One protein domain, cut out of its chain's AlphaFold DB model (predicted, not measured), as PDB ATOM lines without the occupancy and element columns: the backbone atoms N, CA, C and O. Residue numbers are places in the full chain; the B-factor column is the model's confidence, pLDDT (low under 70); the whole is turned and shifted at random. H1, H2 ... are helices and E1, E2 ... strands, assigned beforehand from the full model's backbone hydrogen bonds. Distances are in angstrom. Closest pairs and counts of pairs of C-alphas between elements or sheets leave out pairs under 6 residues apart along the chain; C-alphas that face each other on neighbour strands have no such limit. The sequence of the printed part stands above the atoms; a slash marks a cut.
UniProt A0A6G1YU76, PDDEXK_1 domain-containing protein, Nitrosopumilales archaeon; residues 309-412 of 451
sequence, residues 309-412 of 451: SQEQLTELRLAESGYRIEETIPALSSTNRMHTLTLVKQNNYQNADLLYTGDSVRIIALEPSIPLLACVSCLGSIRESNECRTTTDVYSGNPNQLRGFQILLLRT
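This is residues 309 to 412 of the 451 residues of the protein "PDDEXK_1 domain-containing protein" of Nitrosopumilales archaeon (UniProt A0A6G1YU76). The domain is a small closed barrel of six antiparallel strands, with two short helices, H1 and H2, on its outside. E1, the longest strand, bends sharply and joins two parts of the wall, one part pairing with E6 and the other with E2; the link from E1 to E2 and helix H1 lie toward opposite ends of the long axis. The printed part has 104 residues, with two named helices and six named strands in the order H1 E1 E2 E3 E4 E5 H2 E6; round the ring run E1 E2 E5 E4 E3 E6 and back to E1. The class is mostly strand, and the whole is compact, with a radius of gyration of the C-alphas of 12.7 A and spans of 39 by 30 by 22 A.

H1, residues 310 to 315, is on the barrel, outside it, at a height over the sheet of 5.5 A; its closest C-alphas to E1, residues 319 to 330, are those of Leu 313 and Ala 319, 5.3 A apart. E1 bends by 91 degrees at residue 322. E1 and E2, residues 339 to 345, form an antiparallel hairpin, with N 324 and O 344 2.9 A apart. E3, residues 360 to 365, E4, residues 377 to 385, and E5, residues 389 to 396, form a meander, each strand the antiparallel neighbour of the one before; N 363 and O 378 are 2.8 A apart, and N 383 and O 391 2.8 A. E4 bends by 67 degrees at residue 381. E5 is also the antiparallel neighbour of E2, with N 343 and O 390 2.8 A apart, and E2 E3 E4 E5 form a Greek key, four strands in a row, of which the last three are the meander and the first is the neighbour of the fourth. H2, residues 399 to 402, is on the barrel, outside it, at a height of 6.0 A and over none of the strands; the C-alphas of Ala 365 and Leu 402 are the closest of E3 and H2, 5.3 A apart. E6, residues 407 to 411, closes the ring between E3 and E1, with N 364 and O 408 2.8 A apart and N 409 and O 320 2.8 A. In H1 every O i to N i+4 pair is within hydrogen-bond range; H2 is too short for such a pair.

H1 begins at C-alpha 310, (128.273, 120.999, 191.723), and measures 8.7 A. E1 measures 25.1 A, E2 19.0 A, E3 16.5 A, E4 19.5 A, E5 21.1 A, H2 5.5 A and E6 13.0 A. E1 ends at C-alpha 330, (111.030, 106.064, 172.604), and E6 at C-alpha 411, (122.657, 109.672, 192.039).

The two C-alphas farthest apart, those of Gln 312 and Ser 334, are 39.5 A apart. The printed part has no cut. The links E2 to E3 and E3 to E4 are long. Mean pLDDT of the printed part is 84.3, and residues 331 to 338 and 347 to 354 are under 70.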
ATOM      1  N   SER A 309     128.004 122.815 196.271       87.25
ATOM      2  CA  SER A 309     128.272 123.161 194.877       87.25
ATOM      3  C   SER A 309     128.341 121.904 194.006       87.25
ATOM      4  O   SER A 309     128.584 120.794 194.486       87.25
ATOM      5  N   GLN A 310     128.166 122.082 192.698       84.88
ATOM      6  CA  GLN A 310     128.273 120.999 191.723       84.88
ATOM      7  C   GLN A 310     129.641 120.302 191.776       84.88
ATOM      8  O   GLN A 310     129.694 119.077 191.765       84.88
ATOM      9  N   GLU A 311     130.727 121.065 191.929       84.38
ATOM     10  CA  GLU A 311     132.087 120.536 192.093       84.38
ATOM     11  C   GLU A 311     132.184 119.614 193.314       84.38
ATOM     12  O   GLU A 311     132.631 118.474 193.201       84.38
ATOM     13  N   GLN A 312     131.659 120.048 194.463       86.81
ATOM     14  CA  GLN A 312     131.632 119.236 195.684       86.81
ATOM     15  C   GLN A 312     130.767 117.976 195.533       86.81
ATOM     16  O   GLN A 312     131.122 116.918 196.054       86.81
ATOM     17  N   LEU A 313     129.634 118.050 194.827       88.44
ATOM     18  CA  LEU A 313     128.806 116.870 194.546       88.44
ATOM     19  C   LEU A 313     129.547 115.859 193.662       88.44
ATOM     20  O   LEU A 313     129.431 114.650 193.885       88.44
ATOM     21  N   THR A 314     130.325 116.343 192.695       84.31
ATOM     22  CA  THR A 314     131.170 115.523 191.822       84.31
ATOM     23  C   THR A 314     132.339 114.898 192.582       84.31
ATOM     24  O   THR A 314     132.540 113.688 192.476       84.31
ATOM     25  N   GLU A 315     133.037 115.648 193.439       83.56
ATOM     26  CA  GLU A 315     134.079 115.107 194.330       83.56
ATOM     27  C   GLU A 315     133.553 113.980 195.234       83.56
ATOM     28  O   GLU A 315     134.246 112.993 195.496       83.56
ATOM     29  N   LEU A 316     132.303 114.099 195.690       83.31
ATOM     30  CA  LEU A 316     131.627 113.092 196.511       83.31
ATOM     31  C   LEU A 316     131.032 111.927 195.706       83.31
ATOM     32  O   LEU A 316     130.453 111.022 196.310       83.31
ATOM     33  N   ARG A 317     131.167 111.926 194.372       84.94
ATOM     34  CA  ARG A 317     130.564 110.936 193.458       84.94
ATOM     35  C   ARG A 317     129.046 110.828 193.610       84.94
ATOM     36  O   ARG A 317     128.462 109.748 193.515       84.94
ATOM     37  N   LEU A 318     128.406 111.955 193.908       87.94
ATOM     38  CA  LEU A 318     126.954 112.061 194.020       87.94
ATOM     39  C   LEU A 318     126.331 112.614 192.747       87.94
ATOM     40  O   LEU A 318     125.167 112.323 192.488       87.94
ATOM     41  N   ALA A 319     127.081 113.391 191.966       90.69
ATOM     42  CA  ALA A 319     126.601 113.930 190.708       90.69
ATOM     43  C   ALA A 319     127.685 113.987 189.633       90.69
ATOM     44  O   ALA A 319     128.862 114.208 189.919       90.69
ATOM     45  N   GLU A 320     127.254 113.881 188.385       89.69
ATOM     46  CA  GLU A 320     128.066 114.130 187.202       89.69
ATOM     47  C   GLU A 320     127.348 115.135 186.297       89.69
ATOM     48  O   GLU A 320     126.122 115.184 186.249       89.69
ATOM     49  N   SER A 321     128.097 115.987 185.609       88.50
ATOM     50  CA  SER A 321     127.545 117.153 184.920       88.50
ATOM     51  C   SER A 321     128.255 117.426 183.602       88.50
ATOM     52  O   SER A 321     129.277 116.814 183.305       88.50
ATOM     53  N   GLY A 322     127.723 118.372 182.825       87.19
ATOM     54  CA  GLY A 322     128.286 118.733 181.522       87.19
ATOM     55  C   GLY A 322     127.785 117.841 180.392       87.19
ATOM     56  O   GLY A 322     128.466 117.688 179.382       87.19
ATOM     57  N   TYR A 323     126.606 117.247 180.562       91.19
ATOM     58  CA  TYR A 323     125.952 116.449 179.539       91.19
ATOM     59  C   TYR A 323     124.992 117.298 178.701       91.19
ATOM     60  O   TYR A 323     124.377 118.239 179.202       91.19
ATOM     61  N   ARG A 324     124.781 116.914 177.442       92.75
ATOM     62  CA  ARG A 324     123.615 117.333 176.649       92.75
ATOM     63  C   ARG A 324     122.915 116.129 176.050       92.75
ATOM     64  O   ARG A 324     123.548 115.112 175.789       92.75
ATOM     65  N   ILE A 325     121.616 116.273 175.813       92.69
ATOM     66  CA  ILE A 325     120.842 115.272 175.082       92.69
ATOM     67  C   ILE A 325     121.234 115.346 173.611       92.69
ATOM     68  O   ILE A 325     121.073 116.385 172.974       92.69
ATOM     69  N   GLU A 326     121.737 114.234 173.098       91.12
ATOM     70  CA  GLU A 326     121.951 114.022 171.671       91.12
ATOM     71  C   GLU A 326     120.710 113.392 171.042       91.12
ATOM     72  O   GLU A 326     120.235 113.850 170.007       91.12
ATOM     73  N   GLU A 327     120.141 112.384 171.707       89.12
ATOM     74  CA  GLU A 327     119.010 111.635 171.179       89.12
ATOM     75  C   GLU A 327     118.029 111.225 172.283       89.12
ATOM     76  O   GLU A 327     118.404 110.935 173.423       89.12
ATOM     77  N   THR A 328     116.746 111.196 171.926       87.00
ATOM     78  CA  THR A 328     115.673 110.617 172.737       87.00
ATOM     79  C   THR A 328     114.958 109.586 171.886       87.00
ATOM     80  O   THR A 328     114.219 109.948 170.972       87.00
ATOM     81  N   ILE A 329     115.165 108.314 172.202       83.81
ATOM     82  CA  ILE A 329     114.529 107.198 171.514       83.81
ATOM     83  C   ILE A 329     113.373 106.721 172.400       83.81
ATOM     84  O   ILE A 329     113.612 106.297 173.535       83.81
ATOM     85  N   PRO A 330     112.112 106.786 171.944       74.25
ATOM     86  CA  PRO A 330     111.030 106.064 172.604       74.25
ATOM     87  C   PRO A 330     111.381 104.573 172.569       74.25
ATOM     88  O   PRO A 330     111.612 104.038 171.484       74.25
ATOM     89  N   ALA A 331     111.483 103.892 173.715       62.50
ATOM     90  CA  ALA A 331     111.772 102.466 173.668       62.50
ATOM     91  C   ALA A 331     110.617 101.751 172.963       62.50
ATOM     92  O   ALA A 331     109.445 101.975 173.256       62.50
ATOM     93  N   LEU A 332     110.976 100.840 172.063       49.41
ATOM     94  CA  LEU A 332     110.054  99.980 171.318       49.41
ATOM     95  C   LEU A 332     109.370  98.920 172.208       49.41
ATOM     96  O   LEU A 332     108.674  98.050 171.695       49.41
ATOM     97  N   SER A 333     109.602  98.946 173.526       45.41
ATOM     98  CA  SER A 333     109.049  97.972 174.463       45.41
ATOM     99  C   SER A 333     107.748  98.480 175.071       45.41
ATOM    100  O   SER A 333     107.717  99.471 175.794       45.41
ATOM    101  N   SER A 334     106.694  97.714 174.836       46.25
ATOM    102  CA  SER A 334     105.338  97.848 175.369       46.25
ATOM    103  C   SER A 334     105.202  97.665 176.889       46.25
ATOM    104  O   SER A 334     104.132  97.866 177.467       46.25
ATOM    105  N   THR A 335     106.270  97.261 177.586       44.72
ATOM    106  CA  THR A 335     106.137  96.771 178.970       44.72
ATOM    107  C   THR A 335     106.328  97.839 180.043       44.72
ATOM    108  O   THR A 335     105.758  97.717 181.127       44.72
ATOM    109  N   ASN A 336     107.003  98.943 179.738       52.94
ATOM    110  CA  ASN A 336     107.017 100.184 180.512       52.94
ATOM    111  C   ASN A 336     107.447 101.286 179.550       52.94
ATOM    112  O   ASN A 336     108.336 101.031 178.748       52.94
ATOM    113  N   ARG A 337     106.845 102.482 179.632       55.28
ATOM    114  CA  ARG A 337     107.242 103.676 178.865       55.28
ATOM    115  C   ARG A 337     108.675 104.072 179.205       55.28
ATOM    116  O   ARG A 337     108.922 104.989 179.981       55.28
ATOM    117  N   MET A 338     109.609 103.308 178.677       67.19
ATOM    118  CA  MET A 338     111.018 103.541 178.808       67.19
ATOM    119  C   MET A 338     111.394 104.451 177.656       67.19
ATOM    120  O   MET A 338     111.117 104.146 176.503       67.19
ATOM    121  N   HIS A 339     111.965 105.607 177.948       81.69
ATOM    122  CA  HIS A 339     112.682 106.351 176.925       81.69
ATOM    123  C   HIS A 339     114.152 106.053 177.113       81.69
ATOM    124  O   HIS A 339     114.662 106.131 178.229       81.69
ATOM    125  N   THR A 340     114.841 105.739 176.032       88.69
ATOM    126  CA  THR A 340     116.292 105.690 176.056       88.69
ATOM    127  C   THR A 340     116.798 107.080 175.695       88.69
ATOM    128  O   THR A 340     116.526 107.611 174.616       88.69
ATOM    129  N   LEU A 341     117.492 107.695 176.644       91.81
ATOM    130  CA  LEU A 341     118.160 108.972 176.469       91.81
ATOM    131  C   LEU A 341     119.636 108.742 176.229       91.81
ATOM    132  O   LEU A 341     120.293 108.063 177.018       91.81
ATOM    133  N   THR A 342     120.149 109.382 175.189       92.06
ATOM    134  CA  THR A 342     121.571 109.382 174.900       92.06
ATOM    135  C   THR A 342     122.161 110.744 175.222       92.06
ATOM    136  O   THR A 342     121.758 111.769 174.664       92.06
ATOM    137  N   LEU A 343     123.104 110.747 176.159       92.38
ATOM    138  CA  LEU A 343     123.746 111.926 176.713       92.38
ATOM    139  C   LEU A 343     125.199 111.983 176.249       92.38
ATOM    140  O   LEU A 343     125.936 111.017 176.423       92.38
ATOM    141  N   VAL A 344     125.625 113.121 175.712       91.06
ATOM    142  CA  VAL A 344     127.012 113.356 175.284       91.06
ATOM    143  C   VAL A 344     127.688 114.315 176.255       91.06
ATOM    144  O   VAL A 344     127.125 115.367 176.578       91.06
ATOM    145  N   LYS A 345     128.889 113.961 176.724       87.81
ATOM    146  CA  LYS A 345     129.722 114.835 177.559       87.81
ATOM    147  C   LYS A 345     130.284 115.963 176.700       87.81
ATOM    148  O   LYS A 345     130.901 115.727 175.668       87.81
ATOM    149  N   GLN A 346     130.070 117.202 177.126       78.69
ATOM    150  CA  GLN A 346     130.543 118.380 176.399       78.69
ATOM    151  C   GLN A 346     131.998 118.732 176.698       78.69
ATOM    152  O   GLN A 346     132.640 119.396 175.890       78.69
ATOM    153  N   ASN A 347     132.513 118.301 177.848       67.12
ATOM    154  CA  ASN A 347     133.875 118.589 178.259       67.12
ATOM    155  C   ASN A 347     134.659 117.282 178.393       67.12
ATOM    156  O   ASN A 347     134.276 116.417 179.177       67.12
ATOM    157  N   ASN A 348     135.802 117.198 177.704       51.81
ATOM    158  CA  ASN A 348     136.798 116.121 177.817       51.81
ATOM    159  C   ASN A 348     137.554 116.156 179.162       51.81
ATOM    160  O   ASN A 348     138.757 115.889 179.207       51.81
ATOM    161  N   TYR A 349     136.904 116.548 180.263       51.25
ATOM    162  CA  TYR A 349     137.545 116.427 181.566       51.25
ATOM    163  C   TYR A 349     137.774 114.940 181.826       51.25
ATOM    164  O   TYR A 349     136.824 114.169 181.903       51.25
ATOM    165  N   GLN A 350     139.053 114.574 181.946       46.59
ATOM    166  CA  GLN A 350     139.598 113.236 182.205       46.59
ATOM    167  C   GLN A 350     139.205 112.667 183.582       46.59
ATOM    168  O   GLN A 350     139.995 111.991 184.239       46.59
ATOM    169  N   ASN A 351     138.000 112.951 184.063       52.06
ATOM    170  CA  ASN A 351     137.451 112.256 185.205       52.06
ATOM    171  C   ASN A 351     136.778 110.998 184.669       52.06
ATOM    172  O   ASN A 351     135.753 111.074 183.994       52.06
ATOM    173  N   ALA A 352     137.404 109.853 184.952       56.38
ATOM    174  CA  ALA A 352     136.812 108.534 184.773       56.38
ATOM    175  C   ALA A 352     135.351 108.533 185.249       56.38
ATOM    176  O   ALA A 352     135.044 109.184 186.253       56.38
ATOM    177  N   ASP A 353     134.486 107.806 184.540       60.44
ATOM    178  CA  ASP A 353     133.052 107.719 184.828       60.44
ATOM    179  C   ASP A 353     132.804 107.534 186.336       60.44
ATOM    180  O   ASP A 353     133.257 106.567 186.959       60.44
ATOM    181  N   LEU A 354     132.146 108.527 186.949       69.19
ATOM    182  CA  LEU A 354     131.884 108.550 188.395       69.19
ATOM    183  C   LEU A 354     130.625 107.761 188.756       69.19
ATOM    184  O   LEU A 354     130.478 107.334 189.905       69.19
ATOM    185  N   LEU A 355     129.729 107.600 187.782       77.31
ATOM    186  CA  LEU A 355     128.509 106.815 187.862       77.31
ATOM    187  C   LEU A 355     128.643 105.607 186.934       77.31
ATOM    188  O   LEU A 355     129.171 105.721 185.830       77.31
ATOM    189  N   TYR A 356     128.165 104.452 187.386       83.00
ATOM    190  CA  TYR A 356     128.363 103.185 186.688       83.00
ATOM    191  C   TYR A 356     127.061 102.661 186.087       83.00
ATOM    192  O   TYR A 356     125.961 103.003 186.525       83.00
ATOM    193  N   THR A 357     127.184 101.762 185.109       87.00
ATOM    194  CA  THR A 357     126.055 100.958 184.628       87.00
ATOM    195  C   THR A 357     125.282 100.346 185.799       87.00
ATOM    196  O   THR A 357     125.859  99.736 186.698       87.00
ATOM    197  N   GLY A 358     123.960 100.513 185.779       86.50
ATOM    198  CA  GLY A 358     123.036 100.073 186.821       86.50
ATOM    199  C   GLY A 358     122.746 101.115 187.906       86.50
ATOM    200  O   GLY A 358     121.765 100.949 188.635       86.50
ATOM    201  N   ASP A 359     123.523 102.202 188.012       90.50
ATOM    202  CA  ASP A 359     123.213 103.265 188.971       90.50
ATOM    203  C   ASP A 359     121.873 103.930 188.622       90.50
ATOM    204  O   ASP A 359     121.598 104.304 187.478       90.50
ATOM    205  N   SER A 360     121.033 104.098 189.644       92.12
ATOM    206  CA  SER A 360     119.809 104.889 189.542       92.12
ATOM    207  C   SER A 360     120.153 106.372 189.611       92.12
ATOM    208  O   SER A 360     120.863 106.825 190.514       92.12
ATOM    209  N   VAL A 361     119.622 107.146 188.670       93.62
ATOM    210  CA  VAL A 361     119.925 108.570 188.525       93.62
ATOM    211  C   VAL A 361     118.663 109.400 188.349       93.62
ATOM    212  O   VAL A 361     117.677 108.984 187.739       93.62
ATOM    213  N   ARG A 362     118.711 110.617 188.881       94.44
ATOM    214  CA  ARG A 362     117.825 111.711 188.513       94.44
ATOM    215  C   ARG A 362     118.534 112.536 187.445       94.44
ATOM    216  O   ARG A 362     119.614 113.066 187.691       94.44
ATOM    217  N   ILE A 363     117.926 112.615 186.271       95.50
ATOM    218  CA  ILE A 363     118.436 113.336 185.104       95.50
ATOM    219  C   ILE A 363     117.814 114.726 185.156       95.50
ATOM    220  O   ILE A 363     116.599 114.847 185.014       95.50
ATOM    221  N   ILE A 364     118.611 115.751 185.439       96.44
ATOM    222  CA  ILE A 364     118.133 117.100 185.751       96.44
ATOM    223  C   ILE A 364     118.569 118.065 184.652       96.44
ATOM    224  O   ILE A 364     119.755 118.145 184.339       96.44
ATOM    225  N   ALA A 365     117.622 118.827 184.109       96.06
ATOM    226  CA  ALA A 365     117.922 119.985 183.277       96.06
ATOM    227  C   ALA A 365     118.364 121.154 184.164       96.06
ATOM    228  O   ALA A 365     117.636 121.576 185.060       96.06
ATOM    229  N   LEU A 366     119.557 121.693 183.934       95.06
ATOM    230  CA  LEU A 366     120.060 122.864 184.646       95.06
ATOM    231  C   LEU A 366     119.376 124.125 184.107       95.06
ATOM    232  O   LEU A 366     119.891 124.813 183.225       95.06
ATOM    233  N   GLU A 367     118.179 124.390 184.623       95.50
ATOM    234  CA  GLU A 367     117.396 125.579 184.304       95.50
ATOM    235  C   GLU A 367     117.985 126.822 184.997       95.50
ATOM    236  O   GLU A 367     118.229 126.796 186.208       95.50
ATOM    237  N   PRO A 368     118.211 127.931 184.268       92.75
ATOM    238  CA  PRO A 368     118.715 129.162 184.865       92.75
ATOM    239  C   PRO A 368     117.793 129.683 185.971       92.75
ATOM    240  O   PRO A 368     116.579 129.734 185.797       92.75
ATOM    241  N   SER A 369     118.381 130.112 187.089       92.12
ATOM    242  CA  SER A 369     117.672 130.722 188.228       92.12
ATOM    243  C   SER A 369     116.645 129.825 188.936       92.12
ATOM    244  O   SER A 369     115.952 130.298 189.835       92.12
ATOM    245  N   ILE A 370     116.571 128.538 188.590       96.12
ATOM    246  CA  ILE A 370     115.721 127.558 189.262       96.12
ATOM    247  C   ILE A 370     116.572 126.710 190.224       96.12
ATOM    248  O   ILE A 370     117.652 126.248 189.844       96.12
ATOM    249  N   PRO A 371     116.116 126.450 191.465       95.25
ATOM    250  CA  PRO A 371     116.802 125.526 192.365       95.25
ATOM    251  C   PRO A 371     116.925 124.118 191.766       95.25
ATOM    252  O   PRO A 371     115.947 123.571 191.262       95.25
ATOM    253  N   LEU A 372     118.089 123.479 191.915       94.62
ATOM    254  CA  LEU A 372     118.425 122.200 191.266       94.62
ATOM    255  C   LEU A 372     117.346 121.106 191.406       94.62
ATOM    256  O   LEU A 372     117.056 120.385 190.456       94.62
ATOM    257  N   LEU A 373     116.732 120.972 192.584       95.44
ATOM    258  CA  LEU A 373     115.707 119.952 192.852       95.44
ATOM    259  C   LEU A 373     114.271 120.377 192.521       95.44
ATOM    260  O   LEU A 373     113.337 119.596 192.729       95.44
ATOM    261  N   ALA A 374     114.106 121.602 192.036       96.81
ATOM    262  CA  ALA A 374     112.878 122.123 191.462       96.81
ATOM    263  C   ALA A 374     112.926 122.163 189.929       96.81
ATOM    264  O   ALA A 374     111.890 122.410 189.314       96.81
ATOM    265  N   CYS A 375     114.095 121.926 189.326       96.81
ATOM    266  CA  CYS A 375     114.258 121.840 187.884       96.81
ATOM    267  C   CYS A 375     113.468 120.679 187.265       96.81
ATOM    268  O   CYS A 375     113.214 119.658 187.916       96.81
ATOM    269  N   VAL A 376     113.155 120.804 185.974       95.69
ATOM    270  CA  VAL A 376     112.670 119.689 185.157       95.69
ATOM    271  C   VAL A 376     113.639 118.520 185.280       95.69
ATOM    272  O   VAL A 376     114.857 118.663 185.137       95.69
ATOM    273  N   SER A 377     113.091 117.343 185.564       95.06
ATOM    274  CA  SER A 377     113.898 116.151 185.761       95.06
ATOM    275  C   SER A 377     113.137 114.874 185.457       95.06
ATOM    276  O   SER A 377     111.934 114.806 185.712       95.06
ATOM    277  N   CYS A 378     113.870 113.843 185.063       93.06
ATOM    278  CA  CYS A 378     113.371 112.479 184.937       93.06
ATOM    279  C   CYS A 378     114.093 111.543 185.915       93.06
ATOM    280  O   CYS A 378     115.192 111.848 186.386       93.06
ATOM    281  N   LEU A 379     113.489 110.391 186.205       91.69
ATOM    282  CA  LEU A 379     114.157 109.292 186.903       91.69
ATOM    283  C   LEU A 379     114.492 108.190 185.906       91.69
ATOM    284  O   LEU A 379     113.664 107.807 185.074       91.69
ATOM    285  N   GLY A 380     115.710 107.677 186.015       92.19
ATOM    286  CA  GLY A 380     116.209 106.632 185.145       92.19
ATOM    287  C   GLY A 380     117.320 105.811 185.782       92.19
ATOM    288  O   GLY A 380     117.646 105.962 186.964       92.19
ATOM    289  N   SER A 381     117.894 104.928 184.982       93.31
ATOM    290  CA  SER A 381     119.087 104.155 185.321       93.31
ATOM    291  C   SER A 381     120.096 104.213 184.186       93.31
ATOM    292  O   SER A 381     119.714 104.229 183.016       93.31
ATOM    293  N   ILE A 382     121.383 104.228 184.523       92.44
ATOM    294  CA  ILE A 382     122.453 104.171 183.526       92.44
ATOM    295  C   ILE A 382     122.477 102.772 182.915       92.44
ATOM    296  O   ILE A 382     122.684 101.784 183.619       92.44
ATOM    297  N   ARG A 383     122.266 102.693 181.604       90.56
ATOM    298  CA  ARG A 383     122.313 101.444 180.841       90.56
ATOM    299  C   ARG A 383     123.735 101.155 180.383       90.56
ATOM    300  O   ARG A 383     124.279 100.092 180.653       90.56
ATOM    301  N   GLU A 384     124.346 102.128 179.727       88.56
ATOM    302  CA  GLU A 384     125.689 102.036 179.160       88.56
ATOM    303  C   GLU A 384     126.387 103.376 179.379       88.56
ATOM    304  O   GLU A 384     125.759 104.428 179.268       88.56
ATOM    305  N   SER A 385     127.674 103.352 179.704       85.44
ATOM    306  CA  SER A 385     128.485 104.557 179.851       85.44
ATOM    307  C   SER A 385     129.864 104.304 179.259       85.44
ATOM    308  O   SER A 385     130.416 103.209 179.391       85.44
ATOM    309  N   ASN A 386     130.365 105.292 178.530       81.56
ATOM    310  CA  ASN A 386     131.724 105.365 178.030       81.56
ATOM    311  C   ASN A 386     132.240 106.803 178.182       81.56
ATOM    312  O   ASN A 386     131.493 107.712 178.548       81.56
ATOM    313  N   GLU A 387     133.506 107.014 177.820       76.25
ATOM    314  CA  GLU A 387     134.222 108.276 178.046       76.25
ATOM    315  C   GLU A 387     133.493 109.525 177.521       76.25
ATOM    316  O   GLU A 387     133.600 110.592 178.122       76.25
ATOM    317  N   CYS A 388     132.726 109.406 176.434       81.19
ATOM    318  CA  CYS A 388     132.079 110.542 175.774       81.19
ATOM    319  C   CYS A 388     130.548 110.495 175.832       81.19
ATOM    320  O   CYS A 388     129.894 111.509 175.576       81.19
ATOM    321  N   ARG A 389     129.958 109.334 176.127       87.88
ATOM    322  CA  ARG A 389     128.531 109.071 175.938       87.88
ATOM    323  C   ARG A 389     127.987 108.208 177.065       87.88
ATOM    324  O   ARG A 389     128.559 107.182 177.413       87.88
ATOM    325  N   THR A 390     126.838 108.599 177.591       90.50
ATOM    326  CA  THR A 390     126.080 107.814 178.561       90.50
ATOM    327  C   THR A 390     124.661 107.628 178.062       90.50
ATOM    328  O   THR A 390     123.985 108.585 177.693       90.50
ATOM    329  N   THR A 391     124.202 106.386 178.072       91.94
ATOM    330  CA  THR A 391     122.842 106.003 177.721       91.94
ATOM    331  C   THR A 391     122.076 105.694 178.997       91.94
ATOM    332  O   THR A 391     122.516 104.886 179.819       91.94
ATOM    333  N   THR A 392     120.911 106.312 179.170       92.12
ATOM    334  CA  THR A 392     120.051 106.110 180.340       92.12
ATOM    335  C   THR A 392     118.661 105.657 179.934       92.12
ATOM    336  O   THR A 392     118.050 106.243 179.042       92.12
ATOM    337  N   ASP A 393     118.140 104.678 180.656       92.00
ATOM    338  CA  ASP A 393     116.761 104.228 180.548       92.00
ATOM    339  C   ASP A 393     115.888 105.028 181.521       92.00
ATOM    340  O   ASP A 393     116.016 104.911 182.741       92.00
ATOM    341  N   VAL A 394     115.016 105.874 180.980       89.75
ATOM    342  CA  VAL A 394     114.086 106.726 181.726       89.75
ATOM    343  C   VAL A 394     112.802 105.964 181.981       89.75
ATOM    344  O   VAL A 394     112.115 105.612 181.032       89.75
ATOM    345  N   TYR A 395     112.444 105.760 183.246       86.00
ATOM    346  CA  TYR A 395     111.214 105.060 183.636       86.00
ATOM    347  C   TYR A 395     110.165 105.978 184.284       86.00
ATOM    348  O   TYR A 395     109.073 105.517 184.615       86.00
ATOM    349  N   SER A 396     110.475 107.262 184.513       85.19
ATOM    350  CA  SER A 396     109.517 108.242 185.045       85.19
ATOM    351  C   SER A 396     109.853 109.682 184.637       85.19
ATOM    352  O   SER A 396     111.010 110.103 184.723       85.19
ATOM    353  N   GLY A 397     108.817 110.443 184.263       83.38
ATOM    354  CA  GLY A 397     108.894 111.830 183.787       83.38
ATOM    355  C   GLY A 397     108.980 111.929 182.260       83.38
ATOM    356  O   GLY A 397     109.252 110.938 181.585       83.38
ATOM    357  N   ASN A 398     108.768 113.132 181.713       84.50
ATOM    358  CA  ASN A 398     108.843 113.380 180.267       84.50
ATOM    359  C   ASN A 398     110.234 113.932 179.863       84.50
ATOM    360  O   ASN A 398     110.534 115.092 180.170       84.50
ATOM    361  N   PRO A 399     111.062 113.146 179.146       88.31
ATOM    362  CA  PRO A 399     112.423 113.531 178.778       88.31
ATOM    363  C   PRO A 399     112.512 114.624 177.705       88.31
ATOM    364  O   PRO A 399     113.551 115.272 177.596       88.31
ATOM    365  N   ASN A 400     111.453 114.879 176.928       86.19
ATOM    366  CA  ASN A 400     111.474 115.934 175.907       86.19
ATOM    367  C   ASN A 400     111.661 117.325 176.525       86.19
ATOM    368  O   ASN A 400     112.323 118.183 175.943       86.19
ATOM    369  N   GLN A 401     111.177 117.513 177.754       90.06
ATOM    370  CA  GLN A 401     111.290 118.769 178.496       90.06
ATOM    371  C   GLN A 401     112.720 119.101 178.944       90.06
ATOM    372  O   GLN A 401     112.981 120.223 179.376       90.06
ATOM    373  N   LEU A 402     113.638 118.130 178.868       92.69
ATOM    374  CA  LEU A 402     115.055 118.305 179.186       92.69
ATOM    375  C   LEU A 402     115.850 118.906 178.012       92.69
ATOM    376  O   LEU A 402     117.000 119.315 178.188       92.69
ATOM    377  N   ARG A 403     115.274 118.938 176.801       89.81
ATOM    378  CA  ARG A 403     115.961 119.414 175.591       89.81
ATOM    379  C   ARG A 403     116.326 120.893 175.700       89.81
ATOM    380  O   ARG A 403     115.579 121.699 176.240       89.81
ATOM    381  N   GLY A 404     117.484 121.245 175.142       89.50
ATOM    382  CA  GLY A 404     117.999 122.618 175.148       89.50
ATOM    383  C   GLY A 404     118.734 123.024 176.430       89.50
ATOM    384  O   GLY A 404     119.337 124.095 176.450       89.50
ATOM    385  N   PHE A 405     118.759 122.173 177.461       94.19
ATOM    386  CA  PHE A 405     119.466 122.438 178.715       94.19
ATOM    387  C   PHE A 405     120.762 121.632 178.843       94.19
ATOM    388  O   PHE A 405     120.938 120.578 178.227       94.19
ATOM    389  N   GLN A 406     121.669 122.129 179.687       94.56
ATOM    390  CA  GLN A 406     122.742 121.301 180.238       94.56
ATOM    391  C   GLN A 406     122.140 120.290 181.205       94.56
ATOM    392  O   GLN A 406     121.217 120.617 181.948       94.56
ATOM    393  N   ILE A 407     122.682 119.082 181.215       95.25
ATOM    394  CA  ILE A 407     122.181 117.977 182.019       95.25
ATOM    395  C   ILE A 407     123.161 117.661 183.148       95.25
ATOM    396  O   ILE A 407     124.381 117.586 182.955       95.25
ATOM    397  N   LEU A 408     122.591 117.456 184.334       94.12
ATOM    398  CA  LEU A 408     123.251 116.907 185.509       94.12
ATOM    399  C   LEU A 408     122.602 115.568 185.868       94.12
ATOM    400  O   LEU A 408     121.381 115.461 185.973       94.12
ATOM    401  N   LEU A 409     123.427 114.550 186.076       94.62
ATOM    402  CA  LEU A 409     123.036 113.252 186.604       94.62
ATOM    403  C   LEU A 409     123.286 113.248 188.107       94.62
ATOM    404  O   LEU A 409     124.431 113.290 188.542       94.62
ATOM    405  N   LEU A 410     122.222 113.206 188.906       94.12
ATOM    406  CA  LEU A 410     122.302 113.098 190.361       94.12
ATOM    407  C   LEU A 410     121.987 111.662 190.772       94.12
ATOM    408  O   LEU A 410     120.909 111.153 190.471       94.12
ATOM    409  N   ARG A 411     122.885 111.017 191.512       91.88
ATOM    410  CA  ARG A 411     122.657 109.672 192.039       91.88
ATOM    411  C   ARG A 411     121.426 109.647 192.943       91.88
ATOM    412  O   ARG A 411     121.310 110.444 193.878       91.88
ATOM    413  N   THR A 412     120.543 108.686 192.711       89.75
ATOM    414  CA  THR A 412     119.369 108.425 193.548       89.75
ATOM    415  C   THR A 412     119.335 106.960 193.966       89.75
ATOM    416  O   THR A 412     120.015 106.116 193.391       89.75
TER     417      THR A 412